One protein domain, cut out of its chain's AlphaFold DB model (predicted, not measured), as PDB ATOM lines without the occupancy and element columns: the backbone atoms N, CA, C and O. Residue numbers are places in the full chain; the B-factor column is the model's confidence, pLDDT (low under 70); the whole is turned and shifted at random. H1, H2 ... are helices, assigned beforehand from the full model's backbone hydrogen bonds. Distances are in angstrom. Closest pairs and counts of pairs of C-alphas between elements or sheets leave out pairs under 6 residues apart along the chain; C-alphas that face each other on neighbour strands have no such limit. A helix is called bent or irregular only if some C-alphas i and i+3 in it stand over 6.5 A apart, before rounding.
ATOM      1  N   SER A   2     -56.794  33.438  -9.387       52.28
ATOM      2  CA  SER A   2     -57.219  34.427 -10.412       52.28
ATOM      3  C   SER A   2     -56.105  35.097 -11.230       52.28
ATOM      4  O   SER A   2     -56.322  35.394 -12.396       52.28
ATOM      5  N   THR A   3     -54.914  35.323 -10.677       56.06
ATOM      6  CA  THR A   3     -53.832  36.025 -11.400       56.06
ATOM      7  C   THR A   3     -53.091  35.133 -12.398       56.06
ATOM      8  O   THR A   3     -52.661  35.601 -13.443       56.06
ATOM      9  N   PHE A   4     -52.989  33.833 -12.111       53.06
ATOM     10  CA  PHE A   4     -52.302  32.863 -12.972       53.06
ATOM     11  C   PHE A   4     -53.138  32.469 -14.199       53.06
ATOM     12  O   PHE A   4     -52.598  32.204 -15.265       53.06
ATOM     13  N   ILE A   5     -54.467  32.482 -14.054       58.81
ATOM     14  CA  ILE A   5     -55.414  32.229 -15.147       58.81
ATOM     15  C   ILE A   5     -55.480  33.434 -16.098       58.81
ATOM     16  O   ILE A   5     -55.550  33.243 -17.306       58.81
ATOM     17  N   LEU A   6     -55.383  34.664 -15.574       55.50
ATOM     18  CA  LEU A   6     -55.325  35.885 -16.389       55.50
ATOM     19  C   LEU A   6     -54.047  35.972 -17.238       55.50
ATOM     20  O   LEU A   6     -54.122  36.404 -18.382       55.50
ATOM     21  N   LEU A   7     -52.908  35.499 -16.722       55.53
ATOM     22  CA  LEU A   7     -51.668  35.373 -17.503       55.53
ATOM     23  C   LEU A   7     -51.784  34.315 -18.613       55.53
ATOM     24  O   LEU A   7     -51.306  34.531 -19.718       55.53
ATOM     25  N   LYS A   8     -52.483  33.199 -18.363       51.34
ATOM     26  CA  LYS A   8     -52.720  32.144 -19.367       51.34
ATOM     27  C   LYS A   8     -53.692  32.541 -20.486       51.34
ATOM     28  O   LYS A   8     -53.698  31.877 -21.514       51.34
ATOM     29  N   PHE A   9     -54.511  33.577 -20.293       57.03
ATOM     30  CA  PHE A   9     -55.463  34.054 -21.306       57.03
ATOM     31  C   PHE A   9     -54.877  35.127 -22.240       57.03
ATOM     32  O   PHE A   9     -55.507  35.433 -23.248       57.03
ATOM     33  N   LEU A  10     -53.713  35.709 -21.910       59.56
ATOM     34  CA  LEU A  10     -53.164  36.876 -22.617       59.56
ATOM     35  C   LEU A  10     -51.940  36.619 -23.510       59.56
ATOM     36  O   LEU A  10     -51.655  37.475 -24.337       59.56
ATOM     37  N   GLU A  11     -51.269  35.468 -23.440       52.03
ATOM     38  CA  GLU A  11     -50.171  35.119 -24.365       52.03
ATOM     39  C   GLU A  11     -50.414  33.698 -24.898       52.03
ATOM     40  O   GLU A  11     -50.416  32.731 -24.138       52.03
ATOM     41  N   VAL A  12     -50.906  33.525 -26.130       48.69
ATOM     42  CA  VAL A  12     -50.177  33.700 -27.402       48.69
ATOM     43  C   VAL A  12     -48.962  32.775 -27.448       48.69
ATOM     44  O   VAL A  12     -47.994  32.983 -26.731       48.69
ATOM     45  N   GLU A  13     -49.077  31.744 -28.289       55.75
ATOM     46  CA  GLU A  13     -48.012  31.100 -29.071       55.75
ATOM     47  C   GLU A  13     -46.604  31.684 -28.822       55.75
ATOM     48  O   GLU A  13     -46.217  32.636 -29.493       55.75
ATOM     49  N   TYR A  14     -45.834  31.154 -27.864       45.34
ATOM     50  CA  TYR A  14     -44.411  31.490 -27.748       45.34
ATOM     51  C   TYR A  14     -43.572  30.289 -27.305       45.34
ATOM     52  O   TYR A  14     -43.770  29.698 -26.242       45.34
ATOM     53  N   ASP A  15     -42.627  29.966 -28.182       49.66
ATOM     54  CA  ASP A  15     -41.525  29.014 -28.085       49.66
ATOM     55  C   ASP A  15     -40.451  29.535 -27.099       49.66
ATOM     56  O   ASP A  15     -39.325  29.834 -27.474       49.66
ATOM     57  N   GLU A  16     -40.825  29.746 -25.833       55.47
ATOM     58  CA  GLU A  16     -39.922  30.171 -24.745       55.47
ATOM     59  C   GLU A  16     -39.681  29.010 -23.757       55.47
ATOM     60  O   GLU A  16     -40.535  28.128 -23.591       55.47
ATOM     61  N   PRO A  17     -38.508  28.955 -23.098       60.47
ATOM     62  CA  PRO A  17     -37.995  27.749 -22.478       60.47
ATOM     63  C   PRO A  17     -38.873  27.341 -21.294       60.47
ATOM     64  O   PRO A  17     -39.115  28.112 -20.364       60.47
ATOM     65  N   VAL A  18     -39.294  26.074 -21.304       66.44
ATOM     66  CA  VAL A  18     -40.055  25.380 -20.243       66.44
ATOM     67  C   VAL A  18     -39.519  25.627 -18.818       66.44
ATOM     68  O   VAL A  18     -40.272  25.571 -17.844       66.44
ATOM     69  N   GLU A  19     -38.238  25.973 -18.708       68.50
ATOM     70  CA  GLU A  19     -37.522  26.383 -17.499       68.50
ATOM     71  C   GLU A  19     -38.041  27.693 -16.876       68.50
ATOM     72  O   GLU A  19     -38.209  27.785 -15.662       68.50
ATOM     73  N   PHE A  20     -38.339  28.730 -17.667       71.50
ATOM     74  CA  PHE A  20     -38.806  30.013 -17.119       71.50
ATOM     75  C   PHE A  20     -40.227  29.895 -16.552       71.50
ATOM     76  O   PHE A  20     -40.533  30.397 -15.464       71.50
ATOM     77  N   LEU A  21     -41.081  29.137 -17.245       72.44
ATOM     78  CA  LEU A  21     -42.434  28.813 -16.792       72.44
ATOM     79  C   LEU A  21     -42.428  28.048 -15.462       72.44
ATOM     80  O   LEU A  21     -43.315  28.271 -14.634       72.44
ATOM     81  N   PHE A  22     -41.421  27.200 -15.226       75.94
ATOM     82  CA  PHE A  22     -41.213  26.540 -13.936       75.94
ATOM     83  C   PHE A  22     -41.023  27.547 -12.806       75.94
ATOM     84  O   PHE A  22     -41.774  27.511 -11.832       75.94
ATOM     85  N   TRP A  23     -40.090  28.487 -12.943       78.69
ATOM     86  CA  TRP A  23     -39.784  29.454 -11.886       78.69
ATOM     87  C   TRP A  23     -40.958  30.381 -11.562       78.69
ATOM     88  O   TRP A  23     -41.273  30.602 -10.388       78.69
ATOM     89  N   VAL A  24     -41.662  30.874 -12.585       78.81
ATOM     90  CA  VAL A  24     -42.840  31.740 -12.400       78.81
ATOM     91  C   VAL A  24     -43.991  30.978 -11.727       78.81
ATOM     92  O   VAL A  24     -44.615  31.485 -10.788       78.81
ATOM     93  N   SER A  25     -44.245  29.738 -12.158       77.50
ATOM     94  CA  SER A  25     -45.232  28.836 -11.546       77.50
ATOM     95  C   SER A  25     -44.892  28.515 -10.093       77.50
ATOM     96  O   SER A  25     -45.744  28.621  -9.205       77.50
ATOM     97  N   TRP A  26     -43.620  28.230  -9.824       78.44
ATOM     98  CA  TRP A  26     -43.111  27.910  -8.498       78.44
ATOM     99  C   TRP A  26     -43.315  29.053  -7.500       78.44
ATOM    100  O   TRP A  26     -43.849  28.841  -6.407       78.44
ATOM    101  N   ILE A  27     -42.958  30.284  -7.874       80.88
ATOM    102  CA  ILE A  27     -43.140  31.469  -7.020       80.88
ATOM    103  C   ILE A  27     -44.628  31.704  -6.729       80.88
ATOM    104  O   ILE A  27     -45.012  31.942  -5.583       80.88
ATOM    105  N   SER A  28     -45.482  31.590  -7.747       78.25
ATOM    106  CA  SER A  28     -46.926  31.806  -7.608       78.25
ATOM    107  C   SER A  28     -47.589  30.801  -6.663       78.25
ATOM    108  O   SER A  28     -48.393  31.184  -5.805       78.25
ATOM    109  N   MET A  29     -47.206  29.525  -6.755       74.12
ATOM    110  CA  MET A  29     -47.718  28.470  -5.879       74.12
ATOM    111  C   MET A  29     -47.288  28.686  -4.422       74.12
ATOM    112  O   MET A  29     -48.103  28.581  -3.503       74.12
ATOM    113  N   ASN A  30     -46.027  29.076  -4.201       78.94
ATOM    114  CA  ASN A  30     -45.537  29.430  -2.869       78.94
ATOM    115  C   ASN A  30     -46.305  30.632  -2.291       78.94
ATOM    116  O   ASN A  30     -46.752  30.575  -1.145       78.94
ATOM    117  N   CYS A  31     -46.564  31.669  -3.093       75.75
ATOM    118  CA  CYS A  31     -47.388  32.814  -2.694       75.75
ATOM    119  C   CYS A  31     -48.834  32.430  -2.335       75.75
ATOM    120  O   CYS A  31     -49.421  33.021  -1.425       75.75
ATOM    121  N   PHE A  32     -49.429  31.453  -3.024       74.88
ATOM    122  CA  PHE A  32     -50.779  30.981  -2.716       74.88
ATOM    123  C   PHE A  32     -50.828  30.213  -1.387       74.88
ATOM    124  O   PHE A  32     -51.696  30.485  -0.558       74.88
ATOM    125  N   ASN A  33     -49.852  29.339  -1.130       73.94
ATOM    126  CA  ASN A  33     -49.788  28.569   0.116       73.94
ATOM    127  C   ASN A  33     -49.493  29.443   1.350       73.94
ATOM    128  O   ASN A  33     -50.019  29.173   2.431       73.94
ATOM    129  N   VAL A  34     -48.740  30.540   1.190       80.38
ATOM    130  CA  VAL A  34     -48.514  31.536   2.259       80.38
ATOM    131  C   VAL A  34     -49.834  32.144   2.749       80.38
ATOM    132  O   VAL A  34     -49.994  32.371   3.949       80.38
ATOM    133  N   ARG A  35     -50.818  32.355   1.860       73.38
ATOM    134  CA  ARG A  35     -52.143  32.868   2.256       73.38
ATOM    135  C   ARG A  35     -52.899  31.894   3.159       73.38
ATOM    136  O   ARG A  35     -53.547  32.346   4.095       73.38
ATOM    137  N   GLY A  36     -52.797  30.586   2.917       75.00
ATOM    138  CA  GLY A  36     -53.429  29.569   3.766       75.00
ATOM    139  C   GLY A  36     -52.890  29.595   5.198       75.00
ATOM    140  O   GLY A  36     -53.656  29.676   6.154       75.00
ATOM    141  N   ILE A  37     -51.567  29.641   5.348       77.56
ATOM    142  CA  ILE A  37     -50.911  29.687   6.665       77.56
ATOM    143  C   ILE A  37     -51.198  31.001   7.384       77.56
ATOM    144  O   ILE A  37     -51.446  30.998   8.586       77.56
ATOM    145  N   LEU A  38     -51.225  32.121   6.657       80.56
ATOM    146  CA  LEU A  38     -51.608  33.410   7.223       80.56
ATOM    147  C   LEU A  38     -53.013  33.347   7.845       80.56
ATOM    148  O   LEU A  38     -53.214  33.835   8.953       80.56
ATOM    149  N   VAL A  39     -53.970  32.704   7.168       78.75
ATOM    150  CA  VAL A  39     -55.337  32.520   7.682       78.75
ATOM    151  C   VAL A  39     -55.347  31.646   8.938       78.75
ATOM    152  O   VAL A  39     -56.039  31.999   9.894       78.75
ATOM    153  N   ILE A  40     -54.551  30.571   8.996       75.88
ATOM    154  CA  ILE A  40     -54.412  29.753  10.216       75.88
ATOM    155  C   ILE A  40     -53.844  30.590  11.367       75.88
ATOM    156  O   ILE A  40     -54.424  30.617  12.448       75.88
ATOM    157  N   VAL A  41     -52.738  31.305  11.141       79.56
ATOM    158  CA  VAL A  41     -52.070  32.121  12.170       79.56
ATOM    159  C   VAL A  41     -53.004  33.209  12.698       79.56
ATOM    160  O   VAL A  41     -53.092  33.412  13.908       79.56
ATOM    161  N   ILE A  42     -53.749  33.875  11.813       79.50
ATOM    162  CA  ILE A  42     -54.757  34.866  12.208       79.50
ATOM    163  C   ILE A  42     -55.866  34.204  13.026       79.50
ATOM    164  O   ILE A  42     -56.277  34.749  14.048       79.50
ATOM    165  N   SER A  43     -56.349  33.035  12.611       75.56
ATOM    166  CA  SER A  43     -57.418  32.329  13.324       75.56
ATOM    167  C   SER A  43     -56.965  31.883  14.719       75.56
ATOM    168  O   SER A  43     -57.691  32.087  15.689       75.56
ATOM    169  N   LEU A  44     -55.728  31.397  14.857       75.94
ATOM    170  CA  LEU A  44     -55.114  31.094  16.151       75.94
ATOM    171  C   LEU A  44     -55.006  32.345  17.034       75.94
ATOM    172  O   LEU A  44     -55.436  32.309  18.185       75.94
ATOM    173  N   ASP A  45     -54.524  33.471  16.497       77.81
ATOM    174  CA  ASP A  45     -54.469  34.748  17.227       77.81
ATOM    175  C   ASP A  45     -55.859  35.166  17.744       77.81
ATOM    176  O   ASP A  45     -55.993  35.614  18.886       77.81
ATOM    177  N   ARG A  46     -56.918  34.939  16.949       77.06
ATOM    178  CA  ARG A  46     -58.307  35.175  17.376       77.06
ATOM    179  C   ARG A  46     -58.747  34.235  18.493       77.06
ATOM    180  O   ARG A  46     -59.343  34.715  19.452       77.06
ATOM    181  N   THR A  47     -58.451  32.938  18.418       71.81
ATOM    182  CA  THR A  47     -58.823  31.992  19.489       71.81
ATOM    183  C   THR A  47     -58.141  32.332  20.818       71.81
ATOM    184  O   THR A  47     -58.804  32.385  21.853       71.81
ATOM    185  N   LEU A  48     -56.848  32.681  20.797       73.44
ATOM    186  CA  LEU A  48     -56.096  33.085  21.992       73.44
ATOM    187  C   LEU A  48     -56.687  34.332  22.660       73.44
ATOM    188  O   LEU A  48     -56.728  34.413  23.891       73.44
ATOM    189  N   ALA A  49     -57.177  35.284  21.860       72.69
ATOM    190  CA  ALA A  49     -57.837  36.482  22.363       72.69
ATOM    191  C   ALA A  49     -59.134  36.171  23.126       72.69
ATOM    192  O   ALA A  49     -59.448  36.872  24.088       72.69
ATOM    193  N   VAL A  50     -59.871  35.129  22.726       68.50
ATOM    194  CA  VAL A  50     -61.146  34.782  23.367       68.50
ATOM    195  C   VAL A  50     -60.959  33.884  24.588       68.50
ATOM    196  O   VAL A  50     -61.604  34.116  25.607       68.50
ATOM    197  N   PHE A  51     -60.051  32.906  24.536       66.44
ATOM    198  CA  PHE A  51     -59.824  31.996  25.665       66.44
ATOM    199  C   PHE A  51     -59.211  32.683  26.890       66.44
ATOM    200  O   PHE A  51     -59.547  32.337  28.021       66.44
ATOM    201  N   MET A  52     -58.309  33.651  26.693       66.50
ATOM    202  CA  MET A  52     -57.670  34.381  27.792       66.50
ATOM    203  C   MET A  52     -57.423  35.852  27.426       66.50
ATOM    204  O   MET A  52     -56.280  36.236  27.159       66.50
ATOM    205  N   PRO A  53     -58.453  36.716  27.492       70.06
ATOM    206  CA  PRO A  53     -58.348  38.116  27.066       70.06
ATOM    207  C   PRO A  53     -57.287  38.906  27.852       70.06
ATOM    208  O   PRO A  53     -56.558  39.722  27.287       70.06
ATOM    209  N   ILE A  54     -57.133  38.615  29.150       72.44
ATOM    210  CA  ILE A  54     -56.175  39.297  30.040       72.44
ATOM    211  C   ILE A  54     -54.730  38.914  29.689       72.44
ATOM    212  O   ILE A  54     -53.841  39.765  29.613       72.44
ATOM    213  N   ARG A  55     -54.490  37.623  29.426       68.50
ATOM    214  CA  ARG A  55     -53.167  37.111  29.050       68.50
ATOM    215  C   ARG A  55     -52.801  37.573  27.642       68.50
ATOM    216  O   ARG A  55     -51.665  37.981  27.428       68.50
ATOM    217  N   TYR A  56     -53.774  37.604  26.732       73.44
ATOM    218  CA  TYR A  56     -53.622  38.113  25.373       73.44
ATOM    219  C   TYR A  56     -53.219  39.593  25.345       73.44
ATOM    220  O   TYR A  56     -52.265  39.938  24.654       73.44
ATOM    221  N   HIS A  57     -53.845  40.469  26.141       76.75
ATOM    222  CA  HIS A  57     -53.464  41.888  26.176       76.75
ATOM    223  C   HIS A  57     -52.009  42.087  26.642       76.75
ATOM    224  O   HIS A  57     -51.281  42.913  26.082       76.75
ATOM    225  N   ASN A  58     -51.556  41.336  27.649       77.94
ATOM    226  CA  ASN A  58     -50.182  41.459  28.142       77.94
ATOM    227  C   ASN A  58     -49.163  40.790  27.192       77.94
ATOM    228  O   ASN A  58     -48.065  41.299  26.978       77.94
ATOM    229  N   PHE A  59     -49.549  39.681  26.554       74.31
ATOM    230  CA  PHE A  59     -48.736  38.944  25.585       74.31
ATOM    231  C   PHE A  59     -48.575  39.690  24.253       74.31
ATOM    232  O   PHE A  59     -47.470  39.753  23.725       74.31
ATOM    233  N   ARG A  60     -49.630  40.348  23.754       73.31
ATOM    234  CA  ARG A  60     -49.610  41.156  22.521       73.31
ATOM    235  C   ARG A  60     -48.736  42.404  22.629       73.31
ATOM    236  O   ARG A  60     -48.221  42.889  21.632       73.31
ATOM    237  N   ARG A  61     -48.533  42.917  23.847       68.81
ATOM    238  CA  ARG A  61     -47.577  44.005  24.108       68.81
ATOM    239  C   ARG A  61     -46.117  43.539  24.028       68.81
ATOM    240  O   ARG A  61     -45.235  44.369  23.846       68.81
ATOM    241  N   ARG A  62     -45.870  42.230  24.179       66.94
ATOM    242  CA  ARG A  62     -44.539  41.602  24.203       66.94
ATOM    243  C   ARG A  62     -44.180  40.923  22.880       66.94
ATOM    244  O   ARG A  62     -43.033  40.997  22.454       66.94
ATOM    245  N   ILE A  63     -45.146  40.283  22.224       67.81
ATOM    246  CA  ILE A  63     -45.014  39.791  20.854       67.81
ATOM    247  C   ILE A  63     -45.286  40.954  19.913       67.81
ATOM    248  O   ILE A  63     -46.426  41.307  19.625       67.81
ATOM    249  N   GLN A  64     -44.210  41.566  19.432       62.31
ATOM    250  CA  GLN A  64     -44.295  42.436  18.271       62.31
ATOM    251  C   GLN A  64     -44.730  41.603  17.055       62.31
ATOM    252  O   GLN A  64     -44.397  40.418  16.956       62.31
ATOM    253  N   ASN A  65     -45.407  42.247  16.097       71.19
ATOM    254  CA  ASN A  65     -45.864  41.690  14.808       71.19
ATOM    255  C   ASN A  65     -44.804  40.886  14.024       71.19
ATOM    256  O   ASN A  65     -45.131  40.195  13.065       71.19
ATOM    257  N   PHE A  66     -43.543  40.961  14.439       74.44
ATOM    258  CA  PHE A  66     -42.415  40.196  13.941       74.44
ATOM    259  C   PHE A  66     -42.680  38.683  13.858       74.44
ATOM    260  O   PHE A  66     -42.472  38.091  12.802       74.44
ATOM    261  N   TYR A  67     -43.219  38.050  14.909       71.88
ATOM    262  CA  TYR A  67     -43.476  36.601  14.881       71.88
ATOM    263  C   TYR A  67     -44.620  36.213  13.935       71.88
ATOM    264  O   TYR A  67     -44.544  35.169  13.287       71.88
ATOM    265  N   LEU A  68     -45.633  37.075  13.779       74.94
ATOM    266  CA  LEU A  68     -46.686  36.875  12.776       74.94
ATOM    267  C   LEU A  68     -46.150  36.979  11.339       74.94
ATOM    268  O   LEU A  68     -46.742  36.394  10.438       74.94
ATOM    269  N   ALA A  69     -45.042  37.694  11.120       76.69
ATOM    270  CA  ALA A  69     -44.414  37.835   9.809       76.69
ATOM    271  C   ALA A  69     -43.399  36.718   9.501       76.69
ATOM    272  O   ALA A  69     -43.336  36.251   8.368       76.69
ATOM    273  N   ILE A  70     -42.630  36.247  10.492       81.44
ATOM    274  CA  ILE A  70     -41.606  35.206  10.279       81.44
ATOM    275  C   ILE A  70     -42.224  33.844   9.957       81.44
ATOM    276  O   ILE A  70     -41.715  33.131   9.092       81.44
ATOM    277  N   ILE A  71     -43.315  33.473  10.633       81.19
ATOM    278  CA  ILE A  71     -43.925  32.147  10.469       81.19
ATOM    279  C   ILE A  71     -44.342  31.903   9.003       81.19
ATOM    280  O   ILE A  71     -43.889  30.909   8.429       81.19
ATOM    281  N   PRO A  72     -45.092  32.803   8.331       82.12
ATOM    282  CA  PRO A  72     -45.423  32.640   6.914       82.12
ATOM    283  C   PRO A  72     -44.206  32.676   5.975       82.12
ATOM    284  O   PRO A  72     -44.212  32.001   4.948       82.12
ATOM    285  N   LEU A  73     -43.151  33.427   6.318       81.88
ATOM    286  CA  LEU A  73     -41.926  33.535   5.512       81.88
ATOM    287  C   LEU A  73     -41.043  32.282   5.557       81.88
ATOM    288  O   LEU A  73     -40.250  32.070   4.647       81.88
ATOM    289  N   SER A  74     -41.182  31.445   6.585       85.31
ATOM    290  CA  SER A  74     -40.472  30.160   6.677       85.31
ATOM    291  C   SER A  74     -41.046  29.076   5.752       85.31
ATOM    292  O   SER A  74     -40.425  28.042   5.518       85.31
ATOM    293  N   TRP A  75     -42.244  29.293   5.204       83.69
ATOM    294  CA  TRP A  75     -42.934  28.286   4.407       83.69
ATOM    295  C   TRP A  75     -42.288  28.005   3.036       83.69
ATOM    296  O   TRP A  75     -42.094  26.834   2.692       83.69
ATOM    297  N   PRO A  76     -41.895  29.023   2.244       85.94
ATOM    298  CA  PRO A  76     -41.228  28.800   0.964       85.94
ATOM    299  C   PRO A  76     -39.898  28.055   1.114       85.94
ATOM    300  O   PRO A  76     -39.539  27.261   0.247       85.94
ATOM    301  N   THR A  77     -39.169  28.265   2.213       84.94
ATOM    302  CA  THR A  77     -37.922  27.544   2.493       84.94
ATOM    303  C   THR A  77     -38.173  26.055   2.700       84.94
ATOM    304  O   THR A  77     -37.469  25.248   2.099       84.94
ATOM    305  N   VAL A  78     -39.210  25.672   3.453       86.88
ATOM    306  CA  VAL A  78     -39.581  24.257   3.629       86.88
ATOM    307  C   VAL A  78     -39.940  23.606   2.291       86.88
ATOM    308  O   VAL A  78     -39.421  22.535   1.984       86.88
ATOM    309  N   ASN A  79     -40.746  24.261   1.447       84.94
ATOM    310  CA  ASN A  79     -41.111  23.701   0.137       84.94
ATOM    311  C   ASN A  79     -39.900  23.530  -0.789       84.94
ATOM    312  O   ASN A  79     -39.822  22.534  -1.505       84.94
ATOM    313  N   ASN A  80     -38.940  24.461  -0.758       86.88
ATOM    314  CA  ASN A  80     -37.694  24.317  -1.509       86.88
ATOM    315  C   ASN A  80     -36.850  23.151  -0.971       86.88
ATOM    316  O   ASN A  80     -36.376  22.336  -1.755       86.88
ATOM    317  N   ILE A  81     -36.709  23.002   0.349       88.06
ATOM    318  CA  ILE A  81     -35.977  21.868   0.938       88.06
ATOM    319  C   ILE A  81     -36.626  20.537   0.536       88.06
ATOM    320  O   ILE A  81     -35.932  19.616   0.111       88.06
ATOM    321  N   VAL A  82     -37.955  20.428   0.613       87.25
ATOM    322  CA  VAL A  82     -38.667  19.203   0.222       87.25
ATOM    323  C   VAL A  82     -38.480  18.909  -1.266       87.25
ATOM    324  O   VAL A  82     -38.245  17.761  -1.639       87.25
ATOM    325  N   LEU A  83     -38.525  19.928  -2.123       86.00
ATOM    326  CA  LEU A  83     -38.344  19.735  -3.555       86.00
ATOM    327  C   LEU A  83     -36.926  19.257  -3.913       86.00
ATOM    328  O   LEU A  83     -36.771  18.247  -4.602       86.00
ATOM    329  N   TRP A  84     -35.906  19.984  -3.448       85.81
ATOM    330  CA  TRP A  84     -34.515  19.787  -3.863       85.81
ATOM    331  C   TRP A  84     -33.812  18.685  -3.069       85.81
ATOM    332  O   TRP A  84     -33.073  17.892  -3.642       85.81
ATOM    333  N   VAL A  85     -34.049  18.604  -1.756       86.56
ATOM    334  CA  VAL A  85     -33.344  17.671  -0.862       86.56
ATOM    335  C   VAL A  85     -34.105  16.358  -0.724       86.56
ATOM    336  O   VAL A  85     -33.513  15.297  -0.905       86.56
ATOM    337  N   VAL A  86     -35.408  16.407  -0.431       85.88
ATOM    338  CA  VAL A  86     -36.194  15.190  -0.145       85.88
ATOM    339  C   VAL A  86     -36.592  14.472  -1.432       85.88
ATOM    340  O   VAL A  86     -36.341  13.281  -1.576       85.88
ATOM    341  N   CYS A  87     -37.198  15.191  -2.375       83.75
ATOM    342  CA  CYS A  87     -37.721  14.598  -3.603       83.75
ATOM    343  C   CYS A  87     -36.698  14.522  -4.751       83.75
ATOM    344  O   CYS A  87     -37.059  13.996  -5.805       83.75
ATOM    345  N   GLN A  88     -35.467  15.027  -4.556       82.75
ATOM    346  CA  GLN A  88     -34.355  14.989  -5.525       82.75
ATOM    347  C   GLN A  88     -34.814  15.328  -6.953       82.75
ATOM    348  O   GLN A  88     -34.583  14.580  -7.906       82.75
ATOM    349  N   PHE A  89     -35.552  16.431  -7.087       80.81
ATOM    350  CA  PHE A  89     -36.182  16.793  -8.349       80.81
ATOM    351  C   PHE A  89     -35.135  17.163  -9.409       80.81
ATOM    352  O   PHE A  89     -34.344  18.085  -9.220       80.81
ATOM    353  N   GLN A  90     -35.152  16.442 -10.531       76.75
ATOM    354  CA  GLN A  90     -34.404  16.789 -11.736       76.75
ATOM    355  C   GLN A  90     -35.330  17.574 -12.659       76.75
ATOM    356  O   GLN A  90     -36.446  17.126 -12.936       76.75
ATOM    357  N   VAL A  91     -34.875  18.732 -13.134       73.19
ATOM    358  CA  VAL A  91     -35.666  19.582 -14.027       73.19
ATOM    359  C   VAL A  91     -35.643  18.974 -15.430       73.19
ATOM    360  O   VAL A  91     -34.809  19.302 -16.261       73.19
ATOM    361  N   ASN A  92     -36.516  17.993 -15.658       68.38
ATOM    362  CA  ASN A  92     -36.690  17.336 -16.950       68.38
ATOM    363  C   ASN A  92     -38.174  17.384 -17.321       68.38
ATOM    364  O   ASN A  92     -38.925  16.433 -17.088       68.38
ATOM    365  N   VAL A  93     -38.610  18.543 -17.820       70.31
ATOM    366  CA  VAL A  93     -40.011  18.804 -18.166       70.31
ATOM    367  C   VAL A  93     -40.263  18.355 -19.611       70.31
ATOM    368  O   VAL A  93     -39.609  18.869 -20.520       70.31
ATOM    369  N   PRO A  94     -41.187  17.408 -19.862       71.19
ATOM    370  CA  PRO A  94     -41.490  16.976 -21.220       71.19
ATOM    371  C   PRO A  94     -42.164  18.107 -22.021       71.19
ATOM    372  O   PRO A  94     -42.963  18.867 -21.457       71.19
ATOM    373  N   PRO A  95     -41.894  18.212 -23.336       68.06
ATOM    374  CA  PRO A  95     -42.515  19.225 -24.185       68.06
ATOM    375  C   PRO A  95     -44.043  19.060 -24.184       68.06
ATOM    376  O   PRO A  95     -44.558  17.951 -24.317       68.06
ATOM    377  N   GLY A  96     -44.772  20.165 -23.994       69.94
ATOM    378  CA  GLY A  96     -46.242  20.186 -23.921       69.94
ATOM    379  C   GLY A  96     -46.844  20.097 -22.508       69.94
ATOM    380  O   GLY A  96     -48.062  20.180 -22.358       69.94
ATOM    381  N   CYS A  97     -46.032  19.973 -21.453       72.56
ATOM    382  CA  CYS A  97     -46.530  20.031 -20.078       72.56
ATOM    383  C   CYS A  97     -46.744  21.483 -19.608       72.56
ATOM    384  O   CYS A  97     -45.794  22.227 -19.382       72.56
ATOM    385  N   VAL A  98     -48.007  21.878 -19.413       69.44
ATOM    386  CA  VAL A  98     -48.393  23.236 -18.968       69.44
ATOM    387  C   VAL A  98     -49.020  23.284 -17.570       69.44
ATOM    388  O   VAL A  98     -49.381  24.362 -17.090       69.44
ATOM    389  N   ILE A  99     -49.184  22.125 -16.925       72.88
ATOM    390  CA  ILE A  99     -49.899  21.958 -15.655       72.88
ATOM    391  C   ILE A  99     -48.897  21.577 -14.563       72.88
ATOM    392  O   ILE A  99     -48.023  20.740 -14.771       72.88
TER     393      ILE A  99
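AT A GLANCE: This is residues 2 to 99 of the 213 residues of an uncharacterized protein of Caenorhabditis nigoni (UniProt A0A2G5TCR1). One very long helix, H2, makes the length of the domain, and the other helices are short pieces strung along it: H1 is near its first part and runs the opposite way, while past Phe 51 the backbone turns through H3 and returns as H4 and H5, which cross over H2 at a slant, H5 then veering away from it. The unnamed residues 87 to 99 then run back to the end where H2 begins. The printed part has 98 residues with five named helices, H1 to H5 in order, and no named strand; its class is all helix. It is extended, with a radius of gyration of the C-alphas of 19.5 A, and its spans of 61 by 33 by 18 A make it only just elongated.

HOW THE PARTS SIT: H1, residues 2 to 8, is close to but not clearly touching H2, residues 18 to 51; their closest C-alphas, of Phe 4 and Ser 28, are 7.7 A apart. The two run opposite ways at a shallow tilt of 4 degrees. H2 is the hub, touching three helices. It only just touches H3, residues 53 to 60, with 3 pairs of C-alphas within 8 A and only at the corner; the closest are those of Ala 49 and Tyr 56, 5.4 A apart. With residues 34 to 41 alone H2 touches H4, residues 66 to 73, closest at the C-alphas of Val 34 and Pro 72, 5.7 A apart. They run opposite ways at a steep tilt of 37 degrees, only just beyond shallow. H5, residues 75 to 86, touches H2 with its residues 75 to 79 alone, closest at the C-alphas of Asn 30 and Pro 76, 5.8 A apart, opposite ways at a steep tilt of 52 degrees. H4 and H5 meet only through their link, and H3 and H4 are apart. Every O i to N i+4 pair is within hydrogen-bond range in H1, H3 and H5; in H2 it is 28 of 30 and in H4 3 of 4.

IN THESE COORDINATES: H1 begins at C-alpha 2, (-57.219, 34.427, -10.412), and is 10.3 A long. H2 runs 50.4 A from C-alpha 18, (-40.055, 25.380, -20.243), to C-alpha 51, (-59.824, 31.996, 25.665). H3 is 10.3 A long and H4 10.8 A. H5, 15.4 A, ends at C-alpha 86, (-36.194, 15.190, -0.145). H4 and H5 are neither bent nor irregular, but only just: C-alphas 69 and 72 are 6.0 A apart, and C-alphas 83 and 86 are 6.1 A apart.

THE WHOLE: The two C-alphas farthest apart, of Asp 15 and Ile 54, are 60.8 A apart. The printed part has no cut and no long link; the link from H1 to H2 is short, the other three tight. Residues 9 to 16, 50 to 55, 61 to 67 and 81 to 90 stand free. Mean pLDDT of the printed part is 72.7, with 30 residues under 70, among them residues 2 to 19.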